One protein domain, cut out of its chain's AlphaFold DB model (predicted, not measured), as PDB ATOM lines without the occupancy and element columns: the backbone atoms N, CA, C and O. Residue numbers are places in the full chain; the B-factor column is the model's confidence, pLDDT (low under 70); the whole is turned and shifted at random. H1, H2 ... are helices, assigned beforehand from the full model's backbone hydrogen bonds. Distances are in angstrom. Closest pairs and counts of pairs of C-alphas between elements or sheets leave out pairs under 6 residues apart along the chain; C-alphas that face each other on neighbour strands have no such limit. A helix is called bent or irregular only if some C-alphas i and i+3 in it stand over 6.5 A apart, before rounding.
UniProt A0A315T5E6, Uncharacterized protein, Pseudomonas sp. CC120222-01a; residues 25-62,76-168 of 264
ATOM      1  N   TYR A  25       2.194 -54.308  45.485       91.88
ATOM      2  CA  TYR A  25       2.350 -55.095  44.261       91.88
ATOM      3  C   TYR A  25       2.214 -54.248  42.981       91.88
ATOM      4  O   TYR A  25       2.891 -54.527  41.993       91.88
ATOM      5  N   ILE A  26       1.412 -53.179  42.998       91.75
ATOM      6  CA  ILE A  26       1.313 -52.224  41.886       91.75
ATOM      7  C   ILE A  26       2.628 -51.454  41.738       91.75
ATOM      8  O   ILE A  26       3.150 -51.327  40.631       91.75
ATOM      9  N   LEU A  27       3.202 -50.988  42.854       91.81
ATOM     10  CA  LEU A  27       4.508 -50.320  42.840       91.81
ATOM     11  C   LEU A  27       5.610 -51.260  42.336       91.81
ATOM     12  O   LEU A  27       6.432 -50.843  41.523       91.81
ATOM     13  N   ALA A  28       5.590 -52.530  42.749       92.69
ATOM     14  CA  ALA A  28       6.528 -53.543  42.266       92.69
ATOM     15  C   ALA A  28       6.393 -53.791  40.751       92.69
ATOM     16  O   ALA A  28       7.395 -53.944  40.053       92.69
ATOM     17  N   ARG A  29       5.170 -53.782  40.203       92.75
ATOM     18  CA  ARG A  29       4.949 -53.872  38.750       92.75
ATOM     19  C   ARG A  29       5.454 -52.627  38.014       92.75
ATOM     20  O   ARG A  29       6.107 -52.766  36.985       92.75
ATOM     21  N   ALA A  30       5.217 -51.428  38.544       89.88
ATOM     22  CA  ALA A  30       5.761 -50.194  37.972       89.88
ATOM     23  C   ALA A  30       7.302 -50.190  37.965       89.88
ATOM     24  O   ALA A  30       7.917 -49.788  36.979       89.88
ATOM     25  N   GLU A  31       7.927 -50.703  39.026       92.38
ATOM     26  CA  GLU A  31       9.377 -50.905  39.100       92.38
ATOM     27  C   GLU A  31       9.874 -51.899  38.048       92.38
ATOM     28  O   GLU A  31      10.831 -51.617  37.326       92.38
ATOM     29  N   LYS A  32       9.182 -53.036  37.902       93.44
ATOM     30  CA  LYS A  32       9.487 -54.041  36.878       93.44
ATOM     31  C   LYS A  32       9.405 -53.450  35.469       93.44
ATOM     32  O   LYS A  32      10.295 -53.705  34.662       93.44
ATOM     33  N   LEU A  33       8.384 -52.640  35.183       90.75
ATOM     34  CA  LEU A  33       8.261 -51.931  33.908       90.75
ATOM     35  C   LEU A  33       9.453 -50.993  33.673       90.75
ATOM     36  O   LEU A  33      10.055 -51.030  32.601       90.75
ATOM     37  N   ALA A  34       9.827 -50.191  34.673       89.31
ATOM     38  CA  ALA A  34      10.967 -49.281  34.572       89.31
ATOM     39  C   ALA A  34      12.290 -50.023  34.327       89.31
ATOM     40  O   ALA A  34      13.062 -49.638  33.449       89.31
ATOM     41  N   SER A  35      12.525 -51.115  35.057       91.56
ATOM     42  CA  SER A  35      13.709 -51.962  34.900       91.56
ATOM     43  C   SER A  35      13.803 -52.547  33.488       91.56
ATOM     44  O   SER A  35      14.843 -52.419  32.840       91.56
ATOM     45  N   LYS A  36      12.705 -53.103  32.967       90.75
ATOM     46  CA  LYS A  36      12.666 -53.676  31.615       90.75
ATOM     47  C   LYS A  36      12.806 -52.629  30.516       90.75
ATOM     48  O   LYS A  36      13.487 -52.862  29.524       90.75
ATOM     49  N   ALA A  37      12.213 -51.451  30.693       88.12
ATOM     50  CA  ALA A  37      12.384 -50.358  29.743       88.12
ATOM     51  C   ALA A  37      13.838 -49.853  29.693       88.12
ATOM     52  O   ALA A  37      14.341 -49.512  28.619       88.12
ATOM     53  N   ALA A  38      14.532 -49.837  30.837       88.12
ATOM     54  CA  ALA A  38      15.957 -49.523  30.900       88.12
ATOM     55  C   ALA A  38      16.818 -50.611  30.234       88.12
ATOM     56  O   ALA A  38      17.742 -50.279  29.491       88.12
ATOM     57  N   GLU A  39      16.487 -51.889  30.442       90.69
ATOM     58  CA  GLU A  39      17.120 -53.019  29.750       90.69
ATOM     59  C   GLU A  39      16.972 -52.888  28.228       90.69
ATOM     60  O   GLU A  39      17.964 -52.925  27.500       90.69
ATOM     61  N   LEU A  40      15.752 -52.622  27.752       88.06
ATOM     62  CA  LEU A  40      15.447 -52.441  26.334       88.06
ATOM     63  C   LEU A  40      16.267 -51.302  25.715       88.06
ATOM     64  O   LEU A  40      16.837 -51.455  24.634       88.06
ATOM     65  N   LYS A  41      16.380 -50.176  26.433       86.00
ATOM     66  CA  LYS A  41      17.191 -49.021  26.025       86.00
ATOM     67  C   LYS A  41      18.676 -49.363  25.888       86.00
ATOM     68  O   LYS A  41      19.352 -48.788  25.039       86.00
ATOM     69  N   GLY A  42      19.192 -50.249  26.738       88.44
ATOM     70  CA  GLY A  42      20.577 -50.716  26.669       88.44
ATOM     71  C   GLY A  42      20.816 -51.769  25.583       88.44
ATOM     72  O   GLY A  42      21.942 -51.907  25.106       88.44
ATOM     73  N   LEU A  43      19.775 -52.507  25.194       89.81
ATOM     74  CA  LEU A  43      19.866 -53.611  24.242       89.81
ATOM     75  C   LEU A  43      19.776 -53.155  22.780       89.81
ATOM     76  O   LEU A  43      20.511 -53.674  21.940       89.81
ATOM     77  N   ILE A  44      18.878 -52.214  22.472       90.56
ATOM     78  CA  ILE A  44      18.552 -51.831  21.093       90.56
ATOM     79  C   ILE A  44      19.243 -50.522  20.718       90.56
ATOM     80  O   ILE A  44      19.099 -49.502  21.391       90.56
ATOM     81  N   ALA A  45      19.955 -50.529  19.590       91.38
ATOM     82  CA  ALA A  45      20.544 -49.314  19.052       91.38
ATOM     83  C   ALA A  45      19.463 -48.290  18.624       91.38
ATOM     84  O   ALA A  45      18.343 -48.665  18.259       91.38
ATOM     85  N   PRO A  46      19.776 -46.981  18.598       89.88
ATOM     86  CA  PRO A  46      18.783 -45.942  18.316       89.88
ATOM     87  C   PRO A  46      18.070 -46.086  16.963       89.88
ATOM     88  O   PRO A  46      16.901 -45.729  16.834       89.88
ATOM     89  N   GLN A  47      18.763 -46.584  15.938       92.62
ATOM     90  CA  GLN A  47      18.232 -46.692  14.581       92.62
ATOM     91  C   GLN A  47      17.199 -47.825  14.440       92.62
ATOM     92  O   GLN A  47      16.087 -47.508  14.019       92.62
ATOM     93  N   PRO A  48      17.469 -49.086  14.845       90.50
ATOM     94  CA  PRO A  48      16.435 -50.121  14.891       90.50
ATOM     95  C   PRO A  48      15.245 -49.723  15.769       90.50
ATOM     96  O   PRO A  48      14.103 -49.915  15.360       90.50
ATOM     97  N   ALA A  49      15.495 -49.095  16.927       89.62
ATOM     98  CA  ALA A  49      14.432 -48.584  17.794       89.62
ATOM     99  C   ALA A  49      13.544 -47.557  17.066       89.62
ATOM    100  O   ALA A  49      12.320 -47.609  17.154       89.62
ATOM    101  N   ARG A  50      14.142 -46.648  16.284       89.62
ATOM    102  CA  ARG A  50      13.397 -45.694  15.452       89.62
ATOM    103  C   ARG A  50      12.583 -46.393  14.361       89.62
ATOM    104  O   ARG A  50      11.475 -45.952  14.073       89.62
ATOM    105  N   CYS A  51      13.112 -47.444  13.737       89.44
ATOM    106  CA  CYS A  51      12.379 -48.187  12.711       89.44
ATOM    107  C   CYS A  51      11.176 -48.930  13.312       89.44
ATOM    108  O   CYS A  51      10.075 -48.795  12.787       89.44
ATOM    109  N   LEU A  52      11.340 -49.593  14.462       88.38
ATOM    110  CA  LEU A  52      10.226 -50.190  15.211       88.38
ATOM    111  C   LEU A  52       9.170 -49.160  15.606       88.38
ATOM    112  O   LEU A  52       7.983 -49.389  15.401       88.38
ATOM    113  N   ALA A  53       9.596 -48.004  16.118       86.06
ATOM    114  CA  ALA A  53       8.680 -46.935  16.490       86.06
ATOM    115  C   ALA A  53       7.795 -46.498  15.316       86.06
ATOM    116  O   ALA A  53       6.588 -46.349  15.487       86.06
ATOM    117  N   LYS A  54       8.374 -46.359  14.116       86.88
ATOM    118  CA  LYS A  54       7.618 -46.050  12.894       86.88
ATOM    119  C   LYS A  54       6.639 -47.164  12.520       86.88
ATOM    120  O   LYS A  54       5.532 -46.863  12.090       86.88
ATOM    121  N   LEU A  55       7.033 -48.431  12.669       87.50
ATOM    122  CA  LEU A  55       6.153 -49.570  12.397       87.50
ATOM    123  C   LEU A  55       4.961 -49.598  13.356       87.50
ATOM    124  O   LEU A  55       3.829 -49.763  12.909       87.50
ATOM    125  N   PHE A  56       5.195 -49.386  14.652       83.38
ATOM    126  CA  PHE A  56       4.118 -49.311  15.638       83.38
ATOM    127  C   PHE A  56       3.214 -48.107  15.402       83.38
ATOM    128  O   PHE A  56       1.999 -48.254  15.423       83.38
ATOM    129  N   GLU A  57       3.777 -46.944  15.075       79.56
ATOM    130  CA  GLU A  57       2.990 -45.762  14.716       79.56
ATOM    131  C   GLU A  57       2.126 -45.991  13.473       79.56
ATOM    132  O   GLU A  57       0.962 -45.603  13.466       79.56
ATOM    133  N   ALA A  58       2.654 -46.663  12.446       80.75
ATOM    134  CA  ALA A  58       1.885 -47.020  11.258       80.75
ATOM    135  C   ALA A  58       0.788 -48.055  11.566       80.75
ATOM    136  O   ALA A  58      -0.325 -47.939  11.057       80.75
ATOM    137  N   ALA A  59       1.075 -49.041  12.421       75.38
ATOM    138  CA  ALA A  59       0.103 -50.045  12.847       75.38
ATOM    139  C   ALA A  59      -1.012 -49.451  13.725       75.38
ATOM    140  O   ALA A  59      -2.154 -49.907  13.662       75.38
ATOM    141  N   ASP A  60      -0.689 -48.425  14.510       69.44
ATOM    142  CA  ASP A  60      -1.630 -47.707  15.366       69.44
ATOM    143  C   ASP A  60      -2.320 -46.541  14.628       69.44
ATOM    144  O   ASP A  60      -3.285 -45.980  15.147       69.44
ATOM    145  N   ALA A  61      -1.896 -46.191  13.406       68.88
ATOM    146  CA  ALA A  61      -2.462 -45.092  12.618       68.88
ATOM    147  C   ALA A  61      -3.991 -45.174  12.422       68.88
ATOM    148  O   ALA A  61      -4.656 -44.148  12.563       68.88
ATOM    149  N   PRO A  62      -4.606 -46.350  12.179       61.16
ATOM    150  CA  PRO A  62      -6.065 -46.459  12.124       61.16
ATOM    151  C   PRO A  62      -6.745 -46.141  13.463       61.16
ATOM    152  O   PRO A  62      -7.862 -45.638  13.478       61.16
ATOM    153  N   ALA A  76       0.671 -29.580  28.553       42.72
ATOM    154  CA  ALA A  76       1.202 -30.766  29.207       42.72
ATOM    155  C   ALA A  76       1.203 -30.545  30.733       42.72
ATOM    156  O   ALA A  76       1.526 -29.438  31.173       42.72
ATOM    157  N   PRO A  77       0.902 -31.564  31.555       48.12
ATOM    158  CA  PRO A  77       1.084 -31.476  32.996       48.12
ATOM    159  C   PRO A  77       2.592 -31.495  33.292       48.12
ATOM    160  O   PRO A  77       3.177 -32.530  33.601       48.12
ATOM    161  N   GLN A  78       3.246 -30.347  33.101       48.38
ATOM    162  CA  GLN A  78       4.679 -30.152  33.321       48.38
ATOM    163  C   GLN A  78       5.021 -30.099  34.816       48.38
ATOM    164  O   GLN A  78       6.096 -30.550  35.211       48.38
ATOM    165  N   ASP A  79       4.090 -29.643  35.656       45.22
ATOM    166  CA  ASP A  79       4.405 -29.288  37.042       45.22
ATOM    167  C   ASP A  79       4.433 -30.483  38.011       45.22
ATOM    168  O   ASP A  79       5.147 -30.446  39.009       45.22
ATOM    169  N   THR A  80       3.742 -31.591  37.717       49.50
ATOM    170  CA  THR A  80       3.705 -32.780  38.597       49.50
ATOM    171  C   THR A  80       4.804 -33.814  38.320       49.50
ATOM    172  O   THR A  80       5.021 -34.704  39.141       49.50
ATOM    173  N   LEU A  81       5.516 -33.720  37.188       51.22
ATOM    174  CA  LEU A  81       6.583 -34.660  36.799       51.22
ATOM    175  C   LEU A  81       8.002 -34.096  36.932       51.22
ATOM    176  O   LEU A  81       8.959 -34.857  36.816       51.22
ATOM    177  N   ALA A  82       8.184 -32.799  37.162       48.81
ATOM    178  CA  ALA A  82       9.525 -32.222  37.274       48.81
ATOM    179  C   ALA A  82      10.212 -32.528  38.617       48.81
ATOM    180  O   ALA A  82      11.433 -32.417  38.717       48.81
ATOM    181  N   ASP A  83       9.459 -32.953  39.636       55.50
ATOM    182  CA  ASP A  83      10.021 -33.218  40.955       55.50
ATOM    183  C   ASP A  83      10.745 -34.578  40.994       55.50
ATOM    184  O   ASP A  83      10.141 -35.657  41.029       55.50
ATOM    185  N   SER A  84      12.079 -34.529  40.963       57.78
ATOM    186  CA  SER A  84      12.948 -35.699  41.118       57.78
ATOM    187  C   SER A  84      12.861 -36.337  42.507       57.78
ATOM    188  O   SER A  84      13.368 -37.442  42.685       57.78
ATOM    189  N   ALA A  85      12.242 -35.665  43.490       60.84
ATOM    190  CA  ALA A  85      12.032 -36.212  44.828       60.84
ATOM    191  C   ALA A  85      10.915 -37.270  44.874       60.84
ATOM    192  O   ALA A  85      10.859 -38.068  45.812       60.84
ATOM    193  N   ILE A  86      10.032 -37.310  43.867       70.06
ATOM    194  CA  ILE A  86       8.937 -38.281  43.805       70.06
ATOM    195  C   ILE A  86       9.456 -39.618  43.268       70.06
ATOM    196  O   ILE A  86      10.008 -39.693  42.170       70.06
ATOM    197  N   ASP A  87       9.199 -40.689  44.028       79.81
ATOM    198  CA  ASP A  87       9.485 -42.079  43.655       79.81
ATOM    199  C   ASP A  87       9.054 -42.364  42.197       79.81
ATOM    200  O   ASP A  87       7.870 -42.195  41.863       79.81
ATOM    201  N   PRO A  88       9.967 -42.825  41.316       79.50
ATOM    202  CA  PRO A  88       9.666 -43.064  39.906       79.50
ATOM    203  C   PRO A  88       8.503 -44.043  39.710       79.50
ATOM    204  O   PRO A  88       7.721 -43.883  38.774       79.50
ATOM    205  N   ARG A  89       8.306 -45.002  40.624       85.06
ATOM    206  CA  ARG A  89       7.190 -45.964  40.574       85.06
ATOM    207  C   ARG A  89       5.846 -45.263  40.721       85.06
ATOM    208  O   ARG A  89       4.896 -45.565  40.002       85.06
ATOM    209  N   ARG A  90       5.775 -44.278  41.619       85.62
ATOM    210  CA  ARG A  90       4.568 -43.469  41.842       85.62
ATOM    211  C   ARG A  90       4.289 -42.549  40.661       85.62
ATOM    212  O   ARG A  90       3.127 -42.361  40.324       85.62
ATOM    213  N   ARG A  91       5.328 -42.038  39.994       83.56
ATOM    214  CA  ARG A  91       5.184 -41.230  38.769       83.56
ATOM    215  C   ARG A  91       4.590 -42.039  37.616       83.56
ATOM    216  O   ARG A  91       3.717 -41.537  36.918       83.56
ATOM    217  N   ILE A  92       5.009 -43.296  37.455       84.56
ATOM    218  CA  ILE A  92       4.435 -44.215  36.456       84.56
ATOM    219  C   ILE A  92       2.950 -44.451  36.728       84.56
ATOM    220  O   ILE A  92       2.128 -44.312  35.825       84.56
ATOM    221  N   VAL A  93       2.604 -44.771  37.976       85.62
ATOM    222  CA  VAL A  93       1.208 -44.980  38.380       85.62
ATOM    223  C   VAL A  93       0.377 -43.718  38.150       85.62
ATOM    224  O   VAL A  93      -0.676 -43.794  37.526       85.62
ATOM    225  N   ALA A  94       0.879 -42.554  38.568       84.50
ATOM    226  CA  ALA A  94       0.192 -41.279  38.390       84.50
ATOM    227  C   ALA A  94      -0.076 -40.960  36.910       84.50
ATOM    228  O   ALA A  94      -1.159 -40.488  36.580       84.50
ATOM    229  N   LEU A  95       0.867 -41.262  36.011       82.00
ATOM    230  CA  LEU A  95       0.663 -41.093  34.570       82.00
ATOM    231  C   LEU A  95      -0.416 -42.018  34.005       82.00
ATOM    232  O   LEU A  95      -1.204 -41.588  33.166       82.00
ATOM    233  N   LEU A  96      -0.469 -43.274  34.451       81.00
ATOM    234  CA  LEU A  96      -1.516 -44.205  34.021       81.00
ATOM    235  C   LEU A  96      -2.898 -43.777  34.524       81.00
ATOM    236  O   LEU A  96      -3.866 -43.896  33.775       81.00
ATOM    237  N   SER A  97      -2.980 -43.245  35.743       80.12
ATOM    238  CA  SER A  97      -4.217 -42.683  36.294       80.12
ATOM    239  C   SER A  97      -4.633 -41.393  35.582       80.12
ATOM    240  O   SER A  97      -5.814 -41.191  35.320       80.12
ATOM    241  N   LEU A  98      -3.678 -40.536  35.211       78.62
ATOM    242  CA  LEU A  98      -3.948 -39.345  34.402       78.62
ATOM    243  C   LEU A  98      -4.488 -39.721  33.016       78.62
ATOM    244  O   LEU A  98      -5.358 -39.037  32.477       78.62
ATOM    245  N   TYR A  99      -3.996 -40.824  32.447       76.50
ATOM    246  CA  TYR A  99      -4.520 -41.354  31.194       76.50
ATOM    247  C   TYR A  99      -5.981 -41.775  31.323       76.50
ATOM    248  O   TYR A  99      -6.778 -41.396  30.474       76.50
ATOM    249  N   ASP A 100      -6.355 -42.468  32.404       73.69
ATOM    250  CA  ASP A 100      -7.764 -42.799  32.667       73.69
ATOM    251  C   ASP A 100      -8.634 -41.561  32.788       73.69
ATOM    252  O   ASP A 100      -9.688 -41.483  32.164       73.69
ATOM    253  N   GLN A 101      -8.174 -40.570  33.549       73.31
ATOM    254  CA  GLN A 101      -8.905 -39.318  33.703       73.31
ATOM    255  C   GLN A 101      -9.114 -38.641  32.350       73.31
ATOM    256  O   GLN A 101     -10.238 -38.262  32.052       73.31
ATOM    257  N   SER A 102      -8.080 -38.589  31.505       71.38
ATOM    258  CA  SER A 102      -8.162 -37.995  30.164       71.38
ATOM    259  C   SER A 102      -9.156 -38.735  29.260       71.38
ATOM    260  O   SER A 102      -9.850 -38.106  28.466       71.38
ATOM    261  N   LEU A 103      -9.258 -40.062  29.391       68.44
ATOM    262  CA  LEU A 103     -10.237 -40.870  28.655       68.44
ATOM    263  C   LEU A 103     -11.677 -40.659  29.144       68.44
ATOM    264  O   LEU A 103     -12.610 -40.792  28.356       68.44
ATOM    265  N   ILE A 104     -11.861 -40.355  30.430       68.81
ATOM    266  CA  ILE A 104     -13.176 -40.131  31.044       68.81
ATOM    267  C   ILE A 104     -13.651 -38.686  30.826       68.81
ATOM    268  O   ILE A 104     -14.841 -38.460  30.604       68.81
ATOM    269  N   SER A 105     -12.748 -37.704  30.919       63.31
ATOM    270  CA  SER A 105     -13.088 -36.278  30.972       63.31
ATOM    271  C   SER A 105     -13.218 -35.608  29.609       63.31
ATOM    272  O   SER A 105     -13.935 -34.615  29.497       63.31
ATOM    273  N   GLU A 106     -12.529 -36.103  28.580       57.69
ATOM    274  CA  GLU A 106     -12.465 -35.439  27.282       57.69
ATOM    275  C   GLU A 106     -12.893 -36.376  26.139       57.69
ATOM    276  O   GLU A 106     -12.386 -37.492  26.026       57.69
ATOM    277  N   PRO A 107     -13.752 -35.931  25.201       55.47
ATOM    278  CA  PRO A 107     -14.092 -36.692  23.996       55.47
ATOM    279  C   PRO A 107     -12.941 -36.693  22.969       55.47
ATOM    280  O   PRO A 107     -13.173 -36.815  21.770       55.47
ATOM    281  N   ILE A 108     -11.693 -36.528  23.417       55.44
ATOM    282  CA  ILE A 108     -10.504 -36.345  22.576       55.44
ATOM    283  C   ILE A 108     -10.094 -37.644  21.856       55.44
ATOM    284  O   ILE A 108      -9.279 -37.631  20.937       55.44
ATOM    285  N   GLY A 109     -10.734 -38.768  22.173       61.19
ATOM    286  CA  GLY A 109     -10.443 -40.050  21.545       61.19
ATOM    287  C   GLY A 109      -9.106 -40.620  22.025       61.19
ATOM    288  O   GLY A 109      -8.166 -39.910  22.391       61.19
ATOM    289  N   TYR A 110      -9.012 -41.946  22.039       66.00
ATOM    290  CA  TYR A 110      -7.901 -42.659  22.677       66.00
ATOM    291  C   TYR A 110      -6.536 -42.306  22.066       66.00
ATOM    292  O   TYR A 110      -5.530 -42.256  22.771       66.00
ATOM    293  N   GLY A 111      -6.499 -42.007  20.764       63.97
ATOM    294  CA  GLY A 111      -5.271 -41.649  20.052       63.97
ATOM    295  C   GLY A 111      -4.627 -40.342  20.532       63.97
ATOM    296  O   GLY A 111      -3.406 -40.287  20.708       63.97
ATOM    297  N   ALA A 112      -5.419 -39.300  20.792       66.94
ATOM    298  CA  ALA A 112      -4.886 -38.004  21.211       66.94
ATOM    299  C   ALA A 112      -4.565 -37.973  22.718       66.94
ATOM    300  O   ALA A 112      -3.505 -37.469  23.096       66.94
ATOM    301  N   ALA A 113      -5.366 -38.639  23.561       70.38
ATOM    302  CA  ALA A 113      -5.008 -38.866  24.966       70.38
ATOM    303  C   ALA A 113      -3.679 -39.638  25.098       70.38
ATOM    304  O   ALA A 113      -2.819 -39.288  25.912       70.38
ATOM    305  N   TRP A 114      -3.468 -40.656  24.250       71.75
ATOM    306  CA  TRP A 114      -2.220 -41.419  24.235       71.75
ATOM    307  C   TRP A 114      -1.040 -40.564  23.785       71.75
ATOM    308  O   TRP A 114      -0.001 -40.573  24.439       71.75
ATOM    309  N   THR A 115      -1.199 -39.786  22.712       70.69
ATOM    310  CA  THR A 115      -0.140 -38.902  22.201       70.69
ATOM    311  C   THR A 115       0.364 -37.937  23.276       70.69
ATOM    312  O   THR A 115       1.577 -37.796  23.448       70.69
ATOM    313  N   ASN A 116      -0.548 -37.351  24.056       70.69
ATOM    314  CA  ASN A 116      -0.204 -36.433  25.143       70.69
ATOM    315  C   ASN A 116       0.609 -37.115  26.252       70.69
ATOM    316  O   ASN A 116       1.608 -36.575  26.728       70.69
ATOM    317  N   ILE A 117       0.224 -38.329  26.644       75.38
ATOM    318  CA  ILE A 117       0.858 -39.036  27.763       75.38
ATOM    319  C   ILE A 117       2.134 -39.773  27.354       75.38
ATOM    320  O   ILE A 117       3.059 -39.904  28.160       75.38
ATOM    321  N   ARG A 118       2.249 -40.165  26.085       76.38
ATOM    322  CA  ARG A 118       3.450 -40.778  25.505       76.38
ATOM    323  C   ARG A 118       4.686 -39.905  25.718       76.38
ATOM    324  O   ARG A 118       5.743 -40.424  26.065       76.38
ATOM    325  N   HIS A 119       4.563 -38.583  25.600       75.56
ATOM    326  CA  HIS A 119       5.681 -37.685  25.896       75.56
ATOM    327  C   HIS A 119       6.142 -37.805  27.359       75.56
ATOM    328  O   HIS A 119       7.332 -37.958  27.632       75.56
ATOM    329  N   SER A 120       5.203 -37.836  28.305       77.94
ATOM    330  CA  SER A 120       5.508 -37.968  29.731       77.94
ATOM    331  C   SER A 120       6.136 -39.319  30.093       77.94
ATOM    332  O   SER A 120       7.048 -39.373  30.916       77.94
ATOM    333  N   PHE A 121       5.722 -40.411  29.441       79.75
ATOM    334  CA  PHE A 121       6.385 -41.715  29.571       79.75
ATOM    335  C   PHE A 121       7.823 -41.691  29.036       79.75
ATOM    336  O   PHE A 121       8.722 -42.287  29.636       79.75
ATOM    337  N   ALA A 122       8.070 -40.984  27.930       80.00
ATOM    338  CA  ALA A 122       9.416 -40.827  27.389       80.00
ATOM    339  C   ALA A 122      10.333 -40.053  28.353       80.00
ATOM    340  O   ALA A 122      11.487 -40.447  28.531       80.00
ATOM    341  N   LEU A 123       9.813 -39.027  29.042       78.56
ATOM    342  CA  LEU A 123      10.546 -38.293  30.086       78.56
ATOM    343  C   LEU A 123      10.931 -39.173  31.286       78.56
ATOM    344  O   LEU A 123      11.954 -38.928  31.918       78.56
ATOM    345  N   LEU A 124      10.163 -40.229  31.571       78.69
ATOM    346  CA  LEU A 124      10.510 -41.243  32.576       78.69
ATOM    347  C   LEU A 124      11.534 -42.278  32.080       78.69
ATOM    348  O   LEU A 124      11.857 -43.219  32.799       78.69
ATOM    349  N   GLY A 125      12.040 -42.133  30.853       77.06
ATOM    350  CA  GLY A 125      12.998 -43.062  30.258       77.06
ATOM    351  C   GLY A 125      12.379 -44.382  29.805       77.06
ATOM    352  O   GLY A 125      13.114 -45.327  29.530       77.06
ATOM    353  N   LEU A 126      11.049 -44.450  29.710       77.75
ATOM    354  CA  LEU A 126      10.346 -45.701  29.462       77.75
ATOM    355  C   LEU A 126      10.280 -46.096  27.974       77.75
ATOM    356  O   LEU A 126       9.981 -47.236  27.656       77.75
ATOM    357  N   ASN A 127      10.641 -45.203  27.050       78.06
ATOM    358  CA  ASN A 127      10.618 -45.449  25.596       78.06
ATOM    359  C   ASN A 127       9.264 -45.991  25.085       78.06
ATOM    360  O   ASN A 127       9.227 -47.013  24.399       78.06
ATOM    361  N   PRO A 128       8.150 -45.274  25.319       76.06
ATOM    362  CA  PRO A 128       6.804 -45.714  24.936       76.06
ATOM    363  C   PRO A 128       6.580 -45.793  23.421       76.06
ATOM    364  O   PRO A 128       5.497 -46.138  22.958       76.06
ATOM    365  N   HIS A 129       7.591 -45.438  22.629       75.00
ATOM    366  CA  HIS A 129       7.579 -45.616  21.188       75.00
ATOM    367  C   HIS A 129       7.810 -47.062  20.755       75.00
ATOM    368  O   HIS A 129       7.564 -47.377  19.600       75.00
ATOM    369  N   LEU A 130       8.253 -47.926  21.666       71.06
ATOM    370  CA  LEU A 130       8.518 -49.337  21.405       71.06
ATOM    371  C   LEU A 130       7.408 -50.249  21.944       71.06
ATOM    372  O   LEU A 130       7.638 -51.441  22.106       71.06
ATOM    373  N   TRP A 131       6.241 -49.694  22.288       77.00
ATOM    374  CA  TRP A 131       5.134 -50.416  22.923       77.00
ATOM    375  C   TRP A 131       3.843 -50.206  22.133       77.00
ATOM    376  O   TRP A 131       3.583 -49.085  21.691       77.00
ATOM    377  N   ARG A 132       2.975 -51.220  22.044       67.88
ATOM    378  CA  ARG A 132       1.673 -51.113  21.356       67.88
ATOM    379  C   ARG A 132       0.509 -50.873  22.317       67.88
ATOM    380  O   ARG A 132      -0.543 -51.515  22.238       67.88
ATOM    381  N   LEU A 133       0.680 -49.926  23.241       65.69
ATOM    382  CA  LEU A 133      -0.300 -49.661  24.298       65.69
ATOM    383  C   LEU A 133      -1.733 -49.399  23.781       65.69
ATOM    384  O   LEU A 133      -2.662 -49.974  24.347       65.69
ATOM    385  N   PRO A 134      -1.972 -48.596  22.719       62.31
ATOM    386  CA  PRO A 134      -3.330 -48.250  22.271       62.31
ATOM    387  C   PRO A 134      -4.213 -49.456  21.929       62.31
ATOM    388  O   PRO A 134      -5.426 -49.455  22.173       62.31
ATOM    389  N   ARG A 135      -3.605 -50.518  21.391       62.41
ATOM    390  CA  ARG A 135      -4.316 -51.744  21.018       62.41
ATOM    391  C   ARG A 135      -4.730 -52.555  22.237       62.41
ATOM    392  O   ARG A 135      -5.839 -53.090  22.266       62.41
ATOM    393  N   ALA A 136      -3.861 -52.616  23.242       60.28
ATOM    394  CA  ALA A 136      -4.212 -53.175  24.533       60.28
ATOM    395  C   ALA A 136      -5.338 -52.350  25.165       60.28
ATOM    396  O   ALA A 136      -6.389 -52.914  25.456       60.28
ATOM    397  N   ILE A 137      -5.176 -51.021  25.215       60.47
ATOM    398  CA  ILE A 137      -6.147 -50.059  25.760       60.47
ATOM    399  C   ILE A 137      -7.556 -50.249  25.218       60.47
ATOM    400  O   ILE A 137      -8.524 -50.218  25.972       60.47
ATOM    401  N   SER A 138      -7.691 -50.485  23.919       60.97
ATOM    402  CA  SER A 138      -9.004 -50.647  23.292       60.97
ATOM    403  C   SER A 138      -9.801 -51.830  23.865       60.97
ATOM    404  O   SER A 138     -11.029 -51.770  23.926       60.97
ATOM    405  N   ARG A 139      -9.123 -52.889  24.335       60.66
ATOM    406  CA  ARG A 139      -9.761 -54.034  25.011       60.66
ATOM    407  C   ARG A 139     -10.202 -53.693  26.442       60.66
ATOM    408  O   ARG A 139     -11.067 -54.372  26.984       60.66
ATOM    409  N   TRP A 140      -9.628 -52.650  27.047       66.94
ATOM    410  CA  TRP A 140      -9.785 -52.309  28.467       66.94
ATOM    411  C   TRP A 140     -11.143 -51.684  28.766       66.94
ATOM    412  O   TRP A 140     -11.752 -52.030  29.770       66.94
ATOM    413  N   ASN A 141     -11.672 -50.852  27.863       56.09
ATOM    414  CA  ASN A 141     -12.967 -50.174  28.053       56.09
ATOM    415  C   ASN A 141     -14.171 -51.126  28.050       56.09
ATOM    416  O   ASN A 141     -15.289 -50.713  28.337       56.09
ATOM    417  N   GLN A 142     -13.956 -52.390  27.690       58.94
ATOM    418  CA  GLN A 142     -14.984 -53.427  27.748       58.94
ATOM    419  C   GLN A 142     -15.032 -54.107  29.128       58.94
ATOM    420  O   GLN A 142     -15.983 -54.833  29.421       58.94
ATOM    421  N   MET A 143     -14.030 -53.881  29.988       60.50
ATOM    422  CA  MET A 143     -13.955 -54.477  31.319       60.50
ATOM    423  C   MET A 143     -14.615 -53.584  32.370       60.50
ATOM    424  O   MET A 143     -14.250 -52.427  32.546       60.50
ATOM    425  N   HIS A 144     -15.553 -54.156  33.122       60.00
ATOM    426  CA  HIS A 144     -16.137 -53.527  34.305       60.00
ATOM    427  C   HIS A 144     -15.275 -53.893  35.524       60.00
ATOM    428  O   HIS A 144     -15.599 -54.828  36.254       60.00
ATOM    429  N   ALA A 145     -14.134 -53.222  35.689       67.62
ATOM    430  CA  ALA A 145     -13.164 -53.490  36.756       67.62
ATOM    431  C   ALA A 145     -12.976 -52.268  37.674       67.62
ATOM    432  O   ALA A 145     -13.273 -51.140  37.280       67.62
ATOM    433  N   GLY A 146     -12.490 -52.495  38.898       76.19
ATOM    434  CA  GLY A 146     -12.076 -51.422  39.802       76.19
ATOM    435  C   GLY A 146     -10.781 -50.740  39.342       76.19
ATOM    436  O   GLY A 146     -10.060 -51.239  38.475       76.19
ATOM    437  N   GLU A 147     -10.476 -49.572  39.918       77.12
ATOM    438  CA  GLU A 147      -9.319 -48.747  39.526       77.12
ATOM    439  C   GLU A 147      -7.976 -49.478  39.695       77.12
ATOM    440  O   GLU A 147      -7.057 -49.313  38.891       77.12
ATOM    441  N   VAL A 148      -7.854 -50.298  40.740       81.88
ATOM    442  CA  VAL A 148      -6.615 -51.011  41.065       81.88
ATOM    443  C   VAL A 148      -6.399 -52.190  40.118       81.88
ATOM    444  O   VAL A 148      -5.286 -52.377  39.626       81.88
ATOM    445  N   GLU A 149      -7.446 -52.961  39.829       82.56
ATOM    446  CA  GLU A 149      -7.412 -54.063  38.866       82.56
ATOM    447  C   GLU A 149      -7.098 -53.544  37.463       82.56
ATOM    448  O   GLU A 149      -6.302 -54.138  36.732       82.56
ATOM    449  N   LEU A 150      -7.672 -52.391  37.109       79.25
ATOM    450  CA  LEU A 150      -7.369 -51.715  35.859       79.25
ATOM    451  C   LEU A 150      -5.883 -51.346  35.799       79.25
ATOM    452  O   LEU A 150      -5.197 -51.703  34.844       79.25
ATOM    453  N   LEU A 151      -5.356 -50.690  36.831       82.38
ATOM    454  CA  LEU A 151      -3.950 -50.297  36.884       82.38
ATOM    455  C   LEU A 151      -2.991 -51.500  36.842       82.38
ATOM    456  O   LEU A 151      -1.965 -51.449  36.158       82.38
ATOM    457  N   GLU A 152      -3.326 -52.591  37.534       86.69
ATOM    458  CA  GLU A 152      -2.572 -53.844  37.473       86.69
ATOM    459  C   GLU A 152      -2.517 -54.394  36.050       86.69
ATOM    460  O   GLU A 152      -1.440 -54.754  35.562       86.69
ATOM    461  N   TYR A 153      -3.667 -54.448  35.385       84.31
ATOM    462  CA  TYR A 153      -3.755 -54.957  34.031       84.31
ATOM    463  C   TYR A 153      -2.935 -54.108  33.059       84.31
ATOM    464  O   TYR A 153      -2.120 -54.648  32.314       84.31
ATOM    465  N   LYS A 154      -3.042 -52.776  33.152       81.94
ATOM    466  CA  LYS A 154      -2.246 -51.837  32.349       81.94
ATOM    467  C   LYS A 154      -0.754 -52.071  32.485       81.94
ATOM    468  O   LYS A 154      -0.052 -52.206  31.488       81.94
ATOM    469  N   LEU A 155      -0.271 -52.122  33.725       87.56
ATOM    470  CA  LEU A 155       1.139 -52.366  34.003       87.56
ATOM    471  C   LEU A 155       1.578 -53.729  33.470       87.56
ATOM    472  O   LEU A 155       2.673 -53.842  32.928       87.56
ATOM    473  N   THR A 156       0.726 -54.745  33.599       89.06
ATOM    474  CA  THR A 156       0.990 -56.086  33.069       89.06
ATOM    475  C   THR A 156       1.135 -56.057  31.556       89.06
ATOM    476  O   THR A 156       2.147 -56.530  31.054       89.06
ATOM    477  N   THR A 157       0.214 -55.415  30.839       85.81
ATOM    478  CA  THR A 157       0.317 -55.321  29.384       85.81
ATOM    479  C   THR A 157       1.529 -54.503  28.939       85.81
ATOM    480  O   THR A 157       2.224 -54.917  28.021       85.81
ATOM    481  N   CYS A 158       1.858 -53.390  29.610       84.44
ATOM    482  CA  CYS A 158       3.103 -52.664  29.323       84.44
ATOM    483  C   CYS A 158       4.331 -53.578  29.452       84.44
ATOM    484  O   CYS A 158       5.238 -53.523  28.628       84.44
ATOM    485  N   ILE A 159       4.375 -54.394  30.509       89.19
ATOM    486  CA  ILE A 159       5.477 -55.325  30.762       89.19
ATOM    487  C   ILE A 159       5.544 -56.393  29.670       89.19
ATOM    488  O   ILE A 159       6.633 -56.648  29.171       89.19
ATOM    489  N   GLU A 160       4.410 -56.981  29.287       89.38
ATOM    490  CA  GLU A 160       4.323 -58.000  28.232       89.38
ATOM    491  C   GLU A 160       4.784 -57.461  26.872       89.38
ATOM    492  O   GLU A 160       5.542 -58.130  26.173       89.38
ATOM    493  N   GLU A 161       4.398 -56.232  26.522       86.19
ATOM    494  CA  GLU A 161       4.848 -55.564  25.296       86.19
ATOM    495  C   GLU A 161       6.365 -55.338  25.306       86.19
ATOM    496  O   GLU A 161       7.049 -55.640  24.331       86.19
ATOM    497  N   VAL A 162       6.928 -54.863  26.424       87.88
ATOM    498  CA  VAL A 162       8.385 -54.706  26.551       87.88
ATOM    499  C   VAL A 162       9.094 -56.060  26.491       87.88
ATOM    500  O   VAL A 162      10.131 -56.171  25.838       87.88
ATOM    501  N   ASP A 163       8.541 -57.087  27.135       91.38
ATOM    502  CA  ASP A 163       9.078 -58.449  27.123       91.38
ATOM    503  C   ASP A 163       9.103 -59.045  25.717       91.38
ATOM    504  O   ASP A 163      10.089 -59.677  25.340       91.38
ATOM    505  N   HIS A 164       8.072 -58.787  24.914       89.44
ATOM    506  CA  HIS A 164       8.029 -59.212  23.522       89.44
ATOM    507  C   HIS A 164       9.188 -58.617  22.705       89.44
ATOM    508  O   HIS A 164       9.905 -59.349  22.019       89.44
ATOM    509  N   ILE A 165       9.441 -57.309  22.830       89.44
ATOM    510  CA  ILE A 165      10.547 -56.662  22.104       89.44
ATOM    511  C   ILE A 165      11.912 -57.092  22.654       89.44
ATOM    512  O   ILE A 165      12.848 -57.302  21.879       89.44
ATOM    513  N   LEU A 166      12.039 -57.271  23.973       91.25
ATOM    514  CA  LEU A 166      13.253 -57.811  24.590       91.25
ATOM    515  C   LEU A 166      13.573 -59.216  24.075       91.25
ATOM    516  O   LEU A 166      14.732 -59.502  23.778       91.25
ATOM    517  N   ASP A 167      12.570 -60.084  23.931       92.94
ATOM    518  CA  ASP A 167      12.747 -61.425  23.375       92.94
ATOM    519  C   ASP A 167      13.175 -61.377  21.902       92.94
ATOM    520  O   ASP A 167      14.103 -62.089  21.506       92.94
ATOM    521  N   ALA A 168      12.564 -60.493  21.108       90.25
ATOM    522  CA  ALA A 168      12.900 -60.308  19.698       90.25
ATOM    523  C   ALA A 168      14.337 -59.810  19.485       90.25
ATOM    524  O   ALA A 168      15.041 -60.297  18.600       90.25
TER     525      ALA A 168
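AT A GLANCE: This is residues 25 to 62 and 76 to 168 of the 264 residues of an uncharacterized protein of Pseudomonas sp. CC120222-01a (UniProt A0A315T5E6). Two long helices side by side, H1 and H6, cross over H3, one helix of the helical hairpin of H3 and H4, with H1 over the beginning of H3 at residues 88 to 93 and H6 over its residues 93 to 97, while H4 stays apart from both. The short helix H5 fills in between H4 and H6, while H2 folds back from the end of H1 to make a V with it and comes near H5 without clearly touching it. The printed part has 131 residues with six named helices, H1 to H6 in that order along the chain, and no named strand; the class is all helix. It is compact, with a radius of gyration of the C-alphas of 14.2 A, and rounded, with spans of 38 by 37 by 27 A.

HOW THE PARTS SIT: H1, residues 25 to 43, touches H6, residues 147 to 168, at a shallow tilt of 22 degrees, and they run the same way; the closest C-alphas are those of Leu 33 and Ile 159, 5.4 A apart. With residues 27 to 34 alone, H1 touches H3, residues 88 to 105, which meets it with residues 88 to 93 alone. Their lines are about perpendicular, at 76 degrees, and the closest C-alphas are those of Ala 30 and Arg 89, 5.2 A apart. H2, residues 46 to 62, touches no helix. It is close to but not clearly touching H5, residues 133 to 140, where the closest C-alphas, of Asp 60 and Pro 134, are 7.1 A apart. H3 and H4, residues 109 to 123, form a helical hairpin; they touch at a shallow tilt of 17 degrees, opposite ways, with the C-alphas of Ser 102 and Ala 113 closest at 6.1 A. Residues 93 to 97 of H3 touch residues 151 to 154 of H6 at a steep tilt of 65 degrees, the closest C-alphas being those of Leu 96 and Leu 151, 7.2 A apart. H3 and H6 are both hubs, touching three helices each. H4, with residues 110 to 114 alone, only just touches H5, with 3 pairs of C-alphas within 8 A; those of Trp 114 and Pro 134 are closest, at 7.2 A. H5 and H6 form a second helical hairpin, at a steep tilt of 40 degrees, opposite ways, with the C-alphas of Leu 133 and Cys 158 closest at 6.8 A. The packing of the helices is mostly crossed, but only just: of 6 touching pairs with a tilt, 2 are at a shallow one. Among the pairs that stay apart are H1 and H4, H4 and H6, and H1 and H2. In H1, H3 and H6 every O i to N i+4 pair is within hydrogen-bond range; in H2 12 of 13 are, in H4 9 of 11, and in H5 2 of 4.

IN THESE COORDINATES: H1 begins at C-alpha 25, (2.350, -55.095, 44.261), and is 26.6 A long. H2 is 25.6 A long and irregular, with C-alphas 59 and 62 7.2 A apart. H3 is 25.4 A long and begins at C-alpha 88, (9.666, -43.064, 39.906). H4, 22.7 A long, is neither bent nor irregular, but only just: C-alphas 116 and 119 are 6.1 A apart. H5 is 10.7 A long. H6, the longest at 31.9 A, ends at C-alpha 168, (12.900, -60.308, 19.698).

THE WHOLE: The two C-alphas farthest apart, of Gln 47 and His 144, are 40.2 A apart. Residues 63 to 75 are not printed, and C-alphas 62 and 76 are 24.3 A apart across this cut, which lies in the link from H2 to H3. The links H1 to H2 and H3 to H4 are tight, and H4 to H5 and H5 to H6 are short. Residues 76 to 87 hold no named element, and residues 104 to 109 stand free. The mean pLDDT of the printed part is 77.0; it is under 70 at residues 60 to 62, 76 to 85, 103 to 112 and 132 to 145.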